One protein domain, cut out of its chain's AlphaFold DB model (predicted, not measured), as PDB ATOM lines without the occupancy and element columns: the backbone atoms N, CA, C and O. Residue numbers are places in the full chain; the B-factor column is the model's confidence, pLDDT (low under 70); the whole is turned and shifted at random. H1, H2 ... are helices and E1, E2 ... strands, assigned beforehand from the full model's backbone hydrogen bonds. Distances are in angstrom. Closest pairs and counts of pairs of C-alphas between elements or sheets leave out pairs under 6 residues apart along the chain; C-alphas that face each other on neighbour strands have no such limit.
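This is residues 5 to 63 of the 78 residues of an uncharacterized protein of Alistipes sp. AF48-12 (UniProt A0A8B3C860). An antiparallel sheet of three strands spreads as a V where its long strand E2 bends, and one helix, H1, crosses one face over E1 and E2. The 59 printed residues include three named strands, then one named helix; the order is E1, E2, E3, the class mixed. It is only just compact, close to loose, with radius of gyration 12.4 A, spanning 40 by 22 by 16 A.

Find E2, residues 17 to 30, which bends by 101 degrees at residue 22. E1, residues 5 to 12, and E3, residues 38 to 42, form hairpins with it, a meander of antiparallel neighbours; N 10 and O 19 are 2.8 A apart, N 27 and O 41 2.9 A. H1, residues 47 to 61, is on the sheet at height 9.2 A, across E1 at 81 degrees on the local plane; its closest C-alpha pair with E2 is Phe 19 and Lys 54, 6.7 A. Every O i to N i+4 pair in H1 is within hydrogen-bond range.

E1 begins at C-alpha 5, (-32.198, 1.519, 31.462). E2 runs 27.4 A; H1 runs 20.9 A to C-alpha 61, (-54.965, 13.358, 30.283).

The farthest C-alphas, Glu 32 and Gly 63, are 40.2 A apart. The printed part has no cut and no long link; no printed residue is under 70 in pLDDT.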
ATOM      1  N   ARG A   5     -31.393   0.566  32.232       97.38
ATOM      2  CA  ARG A   5     -32.198   1.519  31.462       97.38
ATOM      3  C   ARG A   5     -33.036   0.788  30.427       97.38
ATOM      4  O   ARG A   5     -32.546  -0.151  29.802       97.38
ATOM      5  N   PHE A   6     -34.272   1.224  30.244       96.31
ATOM      6  CA  PHE A   6     -35.197   0.609  29.304       96.31
ATOM      7  C   PHE A   6     -36.161   1.638  28.710       96.31
ATOM      8  O   PHE A   6     -36.297   2.763  29.189       96.31
ATOM      9  N   SER A   7     -36.807   1.262  27.611       97.44
ATOM     10  CA  SER A   7     -37.918   2.011  27.023       97.44
ATOM     11  C   SER A   7     -38.934   1.002  26.511       97.44
ATOM     12  O   SER A   7     -38.647   0.269  25.569       97.44
ATOM     13  N   SER A   8     -40.052   0.864  27.219       95.81
ATOM     14  CA  SER A   8     -41.066  -0.159  26.954       95.81
ATOM     15  C   SER A   8     -42.366   0.175  27.677       95.81
ATOM     16  O   SER A   8     -42.379   0.941  28.639       95.81
ATOM     17  N   SER A   9     -43.446  -0.480  27.262       95.94
ATOM     18  CA  SER A   9     -44.698  -0.495  28.005       95.94
ATOM     19  C   SER A   9     -44.630  -1.467  29.189       95.94
ATOM     20  O   SER A   9     -44.083  -2.568  29.066       95.94
ATOM     21  N   LEU A  10     -45.175  -1.060  30.338       96.56
ATOM     22  CA  LEU A  10     -45.285  -1.858  31.559       96.56
ATOM     23  C   LEU A  10     -46.755  -2.082  31.917       96.56
ATOM     24  O   LEU A  10     -47.530  -1.133  32.026       96.56
ATOM     25  N   TYR A  11     -47.132  -3.335  32.161       96.62
ATOM     26  CA  TYR A  11     -48.485  -3.680  32.589       96.62
ATOM     27  C   TYR A  11     -48.658  -3.530  34.105       96.62
ATOM     28  O   TYR A  11     -47.904  -4.121  34.881       96.62
ATOM     29  N   SER A  12     -49.690  -2.798  34.530       96.81
ATOM     30  CA  SER A  12     -50.143  -2.768  35.922       96.81
ATOM     31  C   SER A  12     -51.353  -3.665  36.112       96.81
ATOM     32  O   SER A  12     -52.432  -3.383  35.590       96.81
ATOM     33  N   SER A  13     -51.220  -4.684  36.961       94.81
ATOM     34  CA  SER A  13     -52.381  -5.466  37.390       94.81
ATOM     35  C   SER A  13     -53.330  -4.676  38.304       94.81
ATOM     36  O   SER A  13     -54.514  -4.992  38.314       94.81
ATOM     37  N   GLU A  14     -52.856  -3.663  39.052       94.50
ATOM     38  CA  GLU A  14     -53.714  -2.821  39.919       94.50
ATOM     39  C   GLU A  14     -54.697  -1.990  39.075       94.50
ATOM     40  O   GLU A  14     -55.829  -1.757  39.490       94.50
ATOM     41  N   HIS A  15     -54.285  -1.586  37.869       94.38
ATOM     42  CA  HIS A  15     -55.083  -0.737  36.975       94.38
ATOM     43  C   HIS A  15     -55.617  -1.468  35.737       94.38
ATOM     44  O   HIS A  15     -56.377  -0.883  34.976       94.38
ATOM     45  N   SER A  16     -55.232  -2.734  35.530       95.12
ATOM     46  CA  SER A  16     -55.529  -3.507  34.311       95.12
ATOM     47  C   SER A  16     -55.176  -2.752  33.022       95.12
ATOM     48  O   SER A  16     -55.911  -2.788  32.037       95.12
ATOM     49  N   GLN A  17     -54.051  -2.036  33.041       95.19
ATOM     50  CA  GLN A  17     -53.653  -1.121  31.975       95.19
ATOM     51  C   GLN A  17     -52.136  -1.124  31.772       95.19
ATOM     52  O   GLN A  17     -51.364  -1.355  32.704       95.19
ATOM     53  N   HIS A  18     -51.727  -0.869  30.530       96.75
ATOM     54  CA  HIS A  18     -50.340  -0.657  30.134       96.75
ATOM     55  C   HIS A  18     -49.961   0.825  30.236       96.75
ATOM     56  O   HIS A  18     -50.749   1.691  29.855       96.75
ATOM     57  N   PHE A  19     -48.754   1.103  30.728       96.31
ATOM     58  CA  PHE A  19     -48.193   2.447  30.844       96.31
ATOM     59  C   PHE A  19     -46.825   2.502  30.181       96.31
ATOM     60  O   PHE A  19     -45.962   1.670  30.469       96.31
ATOM     61  N   ASP A  20     -46.614   3.497  29.328       95.25
ATOM     62  CA  ASP A  20     -45.332   3.685  28.662       95.25
ATOM     63  C   ASP A  20     -44.284   4.259  29.621       95.25
ATOM     64  O   ASP A  20     -44.535   5.191  30.394       95.25
ATOM     65  N   ALA A  21     -43.095   3.663  29.579       95.56
ATOM     66  CA  ALA A  21     -41.909   4.116  30.283       95.56
ATOM     67  C   ALA A  21     -40.820   4.406  29.248       95.56
ATOM     68  O   ALA A  21     -40.306   3.488  28.608       95.56
ATOM     69  N   GLU A  22     -40.468   5.677  29.085       95.31
ATOM     70  CA  GLU A  22     -39.442   6.137  28.147       95.31
ATOM     71  C   GLU A  22     -38.158   6.490  28.895       95.31
ATOM     72  O   GLU A  22     -38.192   7.223  29.880       95.31
ATOM     73  N   ASN A  23     -37.017   5.972  28.424       95.62
ATOM     74  CA  ASN A  23     -35.690   6.162  29.027       95.62
ATOM     75  C   ASN A  23     -35.658   5.976  30.564       95.62
ATOM     76  O   ASN A  23     -34.915   6.657  31.271       95.62
ATOM     77  N   ALA A  24     -36.468   5.050  31.075       96.75
ATOM     78  CA  ALA A  24     -36.625   4.816  32.501       96.75
ATOM     79  C   ALA A  24     -35.497   3.937  33.055       96.75
ATOM     80  O   ALA A  24     -34.928   3.096  32.352       96.75
ATOM     81  N   GLU A  25     -35.189   4.093  34.341       97.81
ATOM     82  CA  GLU A  25     -34.222   3.273  35.070       97.81
ATOM     83  C   GLU A  25     -34.927   2.303  36.025       97.81
ATOM     84  O   GLU A  25     -35.540   2.714  37.006       97.81
ATOM     85  N   ALA A  26     -34.773   0.998  35.801       97.31
ATOM     86  CA  ALA A  26     -35.186  -0.036  36.741       97.31
ATOM     87  C   ALA A  26     -34.032  -0.410  37.679       97.31
ATOM     88  O   ALA A  26     -32.924  -0.721  37.231       97.31
ATOM     89  N   ARG A  27     -34.288  -0.469  38.991       96.44
ATOM     90  CA  ARG A  27     -33.328  -1.024  39.959       96.44
ATOM     91  C   ARG A  27     -34.007  -1.871  41.025       96.44
ATOM     92  O   ARG A  27     -35.098  -1.558  41.494       96.44
ATOM     93  N   LEU A  28     -33.284  -2.890  41.475       95.25
ATOM     94  CA  LEU A  28     -33.630  -3.673  42.657       95.25
ATOM     95  C   LEU A  28     -32.784  -3.219  43.849       95.25
ATOM     96  O   LEU A  28     -31.548  -3.182  43.770       95.25
ATOM     97  N   THR A  29     -33.448  -2.907  44.957       93.62
ATOM     98  CA  THR A  29     -32.810  -2.719  46.267       93.62
ATOM     99  C   THR A  29     -33.183  -3.879  47.176       93.62
ATOM    100  O   THR A  29     -34.234  -4.491  47.002       93.62
ATOM    101  N   LYS A  30     -32.324  -4.193  48.149       93.06
ATOM    102  CA  LYS A  30     -32.685  -5.145  49.201       93.06
ATOM    103  C   LYS A  30     -33.760  -4.517  50.085       93.06
ATOM    104  O   LYS A  30     -33.647  -3.341  50.420       93.06
ATOM    105  N   ASP A  31     -34.760  -5.303  50.439       91.50
ATOM    106  CA  ASP A  31     -35.790  -4.955  51.410       91.50
ATOM    107  C   ASP A  31     -36.162  -6.222  52.183       91.50
ATOM    108  O   ASP A  31     -36.930  -7.049  51.706       91.50
ATOM    109  N   GLU A  32     -35.575  -6.405  53.366       86.81
ATOM    110  CA  GLU A  32     -35.720  -7.633  54.171       86.81
ATOM    111  C   GLU A  32     -37.159  -7.872  54.651       86.81
ATOM    112  O   GLU A  32     -37.511  -8.980  55.044       86.81
ATOM    113  N   LYS A  33     -37.992  -6.829  54.616       86.88
ATOM    114  CA  LYS A  33     -39.409  -6.879  54.993       86.88
ATOM    115  C   LYS A  33     -40.324  -7.202  53.810       86.88
ATOM    116  O   LYS A  33     -41.484  -7.552  54.024       86.88
ATOM    117  N   GLY A  34     -39.825  -7.056  52.585       77.94
ATOM    118  CA  GLY A  34     -40.583  -7.215  51.357       77.94
ATOM    119  C   GLY A  34     -40.634  -8.666  50.875       77.94
ATOM    120  O   GLY A  34     -39.762  -9.479  51.202       77.94
ATOM    121  N   PRO A  35     -41.641  -9.020  50.060       80.19
ATOM    122  CA  PRO A  35     -41.712 -10.339  49.448       80.19
ATOM    123  C   PRO A  35     -40.461 -10.597  48.599       80.19
ATOM    124  O   PRO A  35     -40.086  -9.795  47.748       80.19
ATOM    125  N   GLY A  36     -39.791 -11.723  48.849       85.50
ATOM    126  CA  GLY A  36     -38.564 -12.092  48.141       85.50
ATOM    127  C   GLY A  36     -37.314 -11.301  48.546       85.50
ATOM    128  O   GLY A  36     -36.267 -11.526  47.951       85.50
ATOM    129  N   GLY A  37     -37.384 -10.414  49.549       92.44
ATOM    130  CA  GLY A  37     -36.217  -9.697  50.078       92.44
ATOM    131  C   GLY A  37     -35.745  -8.510  49.230       92.44
ATOM    132  O   GLY A  37     -34.642  -7.994  49.450       92.44
ATOM    133  N   PHE A  38     -36.538  -8.082  48.244       92.62
ATOM    134  CA  PHE A  38     -36.197  -6.984  47.342       92.62
ATOM    135  C   PHE A  38     -37.391  -6.077  47.059       92.62
ATOM    136  O   PHE A  38     -38.536  -6.515  47.020       92.62
ATOM    137  N   GLN A  39     -37.091  -4.819  46.754       93.31
ATOM    138  CA  GLN A  39     -38.043  -3.838  46.258       93.31
ATOM    139  C   GLN A  39     -37.591  -3.350  44.876       93.31
ATOM    140  O   GLN A  39     -36.432  -2.973  44.675       93.31
ATOM    141  N   LEU A  40     -38.521  -3.358  43.918       94.31
ATOM    142  CA  LEU A  40     -38.319  -2.795  42.584       94.31
ATOM    143  C   LEU A  40     -38.661  -1.304  42.580       94.31
ATOM    144  O   LEU A  40     -39.703  -0.892  43.106       94.31
ATOM    145  N   PHE A  41     -37.791  -0.524  41.943       96.25
ATOM    146  CA  PHE A  41     -37.969   0.897  41.683       96.25
ATOM    147  C   PHE A  41     -37.835   1.178  40.191       96.25
ATOM    148  O   PHE A  41     -36.965   0.596  39.541       96.25
ATOM    149  N   ILE A  42     -38.649   2.112  39.705       97.50
ATOM    150  CA  ILE A  42     -38.521   2.750  38.394       97.50
ATOM    151  C   ILE A  42     -38.246   4.232  38.645       97.50
ATOM    152  O   ILE A  42     -38.977   4.858  39.410       97.50
ATOM    153  N   ASP A  43     -37.163   4.774  38.091       96.06
ATOM    154  CA  ASP A  43     -36.725   6.166  38.286       96.06
ATOM    155  C   ASP A  43     -36.658   6.580  39.764       96.06
ATOM    156  O   ASP A  43     -37.038   7.680  40.156       96.06
ATOM    157  N   GLN A  44     -36.161   5.668  40.609       95.38
ATOM    158  CA  GLN A  44     -36.045   5.845  42.065       95.38
ATOM    159  C   GLN A  44     -37.394   5.921  42.811       95.38
ATOM    160  O   GLN A  44     -37.427   6.200  44.010       95.38
ATOM    161  N   ILE A  45     -38.504   5.588  42.149       96.69
ATOM    162  CA  ILE A  45     -39.846   5.507  42.732       96.69
ATOM    163  C   ILE A  45     -40.225   4.027  42.905       96.69
ATOM    164  O   ILE A  45     -40.079   3.257  41.954       96.69
ATOM    165  N   PRO A  46     -40.725   3.585  44.080       95.44
ATOM    166  CA  PRO A  46     -41.210   2.213  44.246       95.44
ATOM    167  C   PRO A  46     -42.246   1.861  43.172       95.44
ATOM    168  O   PRO A  46     -43.166   2.646  42.948       95.44
ATOM    169  N   ILE A  47     -42.133   0.684  42.544       94.94
ATOM    170  CA  ILE A  47     -42.930   0.309  41.357       94.94
ATOM    171  C   ILE A  47     -44.443   0.538  41.524       94.94
ATOM    172  O   ILE A  47     -45.090   1.074  40.630       94.94
ATOM    173  N   LEU A  48     -45.008   0.215  42.693       93.81
ATOM    174  CA  LEU A  48     -46.437   0.420  42.963       93.81
ATOM    175  C   LEU A  48     -46.812   1.908  42.985       93.81
ATOM    176  O   LEU A  48     -47.851   2.303  42.465       93.81
ATOM    177  N   ARG A  49     -45.952   2.757  43.562       96.06
ATOM    178  CA  ARG A  49     -46.155   4.212  43.567       96.06
ATOM    179  C   ARG A  49     -45.984   4.793  42.164       96.06
ATOM    180  O   ARG A  49     -46.742   5.686  41.804       96.06
ATOM    181  N   TRP A  50     -45.032   4.281  41.386       97.12
ATOM    182  CA  TRP A  50     -44.824   4.686  39.996       97.12
ATOM    183  C   TRP A  50     -46.075   4.413  39.146       97.12
ATOM    184  O   TRP A  50     -46.567   5.319  38.480       97.12
ATOM    185  N   PHE A  51     -46.675   3.220  39.260       97.00
ATOM    186  CA  PHE A  51     -47.926   2.904  38.559       97.00
ATOM    187  C   PHE A  51     -49.085   3.819  38.953       97.00
ATOM    188  O   PHE A  51     -49.800   4.298  38.078       97.00
ATOM    189  N   ARG A  52     -49.246   4.122  40.245       95.88
ATOM    190  CA  ARG A  52     -50.296   5.043  40.711       95.88
ATOM    191  C   ARG A  52     -50.136   6.449  40.148       95.88
ATOM    192  O   ARG A  52     -51.134   7.085  39.819       95.88
ATOM    193  N   GLN A  53     -48.896   6.928  40.027       95.12
ATOM    194  CA  GLN A  53     -48.618   8.205  39.370       95.12
ATOM    195  C   GLN A  53     -49.010   8.146  37.893       95.12
ATOM    196  O   GLN A  53     -49.796   8.979  37.459       95.12
ATOM    197  N   LYS A  54     -48.579   7.112  37.160       95.50
ATOM    198  CA  LYS A  54     -48.925   6.931  35.741       95.50
ATOM    199  C   LYS A  54     -50.429   6.817  35.495       95.50
ATOM    200  O   LYS A  54     -50.943   7.393  34.540       95.50
ATOM    201  N   ALA A  55     -51.153   6.132  36.375       94.62
ATOM    202  CA  ALA A  55     -52.609   6.045  36.312       94.62
ATOM    203  C   ALA A  55     -53.281   7.406  36.536       94.62
ATOM    204  O   ALA A  55     -54.238   7.738  35.838       94.62
ATOM    205  N   LYS A  56     -52.771   8.213  37.476       93.81
ATOM    206  CA  LYS A  56     -53.253   9.579  37.701       93.81
ATOM    207  C   LYS A  56     -52.996  10.461  36.476       93.81
ATOM    208  O   LYS A  56     -53.942  11.068  35.990       93.81
ATOM    209  N   GLU A  57     -51.777  10.444  35.934       93.19
ATOM    210  CA  GLU A  57     -51.415  11.165  34.703       93.19
ATOM    211  C   GLU A  57     -52.334  10.777  33.534       93.19
ATOM    212  O   GLU A  57     -52.855  11.644  32.834       93.19
ATOM    213  N   PHE A  58     -52.588   9.476  33.351       92.19
ATOM    214  CA  PHE A  58     -53.490   8.968  32.318       92.19
ATOM    215  C   PHE A  58     -54.926   9.483  32.495       92.19
ATOM    216  O   PHE A  58     -55.525   9.979  31.542       92.19
ATOM    217  N   LEU A  59     -55.473   9.401  33.712       92.06
ATOM    218  CA  LEU A  59     -56.828   9.868  34.012       92.06
ATOM    219  C   LEU A  59     -56.962  11.385  33.816       92.06
ATOM    220  O   LEU A  59     -57.940  11.841  33.222       92.06
ATOM    221  N   GLU A  60     -55.962  12.160  34.238       92.38
ATOM    222  CA  GLU A  60     -55.916  13.606  34.010       92.38
ATOM    223  C   GLU A  60     -55.849  13.943  32.514       92.38
ATOM    224  O   GLU A  60     -56.556  14.846  32.063       92.38
ATOM    225  N   HIS A  61     -55.074  13.182  31.733       90.75
ATOM    226  CA  HIS A  61     -54.965  13.358  30.283       90.75
ATOM    227  C   HIS A  61     -56.304  13.149  29.559       90.75
ATOM    228  O   HIS A  61     -56.613  13.878  28.619       90.75
ATOM    229  N   ILE A  62     -57.138  12.215  30.028       92.06
ATOM    230  CA  ILE A  62     -58.487  11.987  29.478       92.06
ATOM    231  C   ILE A  62     -59.573  12.866  30.129       92.06
ATOM    232  O   ILE A  62     -60.764  12.646  29.916       92.06
ATOM    233  N   GLY A  63     -59.186  13.875  30.919       90.06
ATOM    234  CA  GLY A  63     -60.095  14.867  31.504       90.06
ATOM    235  C   GLY A  63     -60.759  14.457  32.823       90.06
ATOM    236  O   GLY A  63     -61.616  15.185  33.331       90.06
TER     237      GLY A  63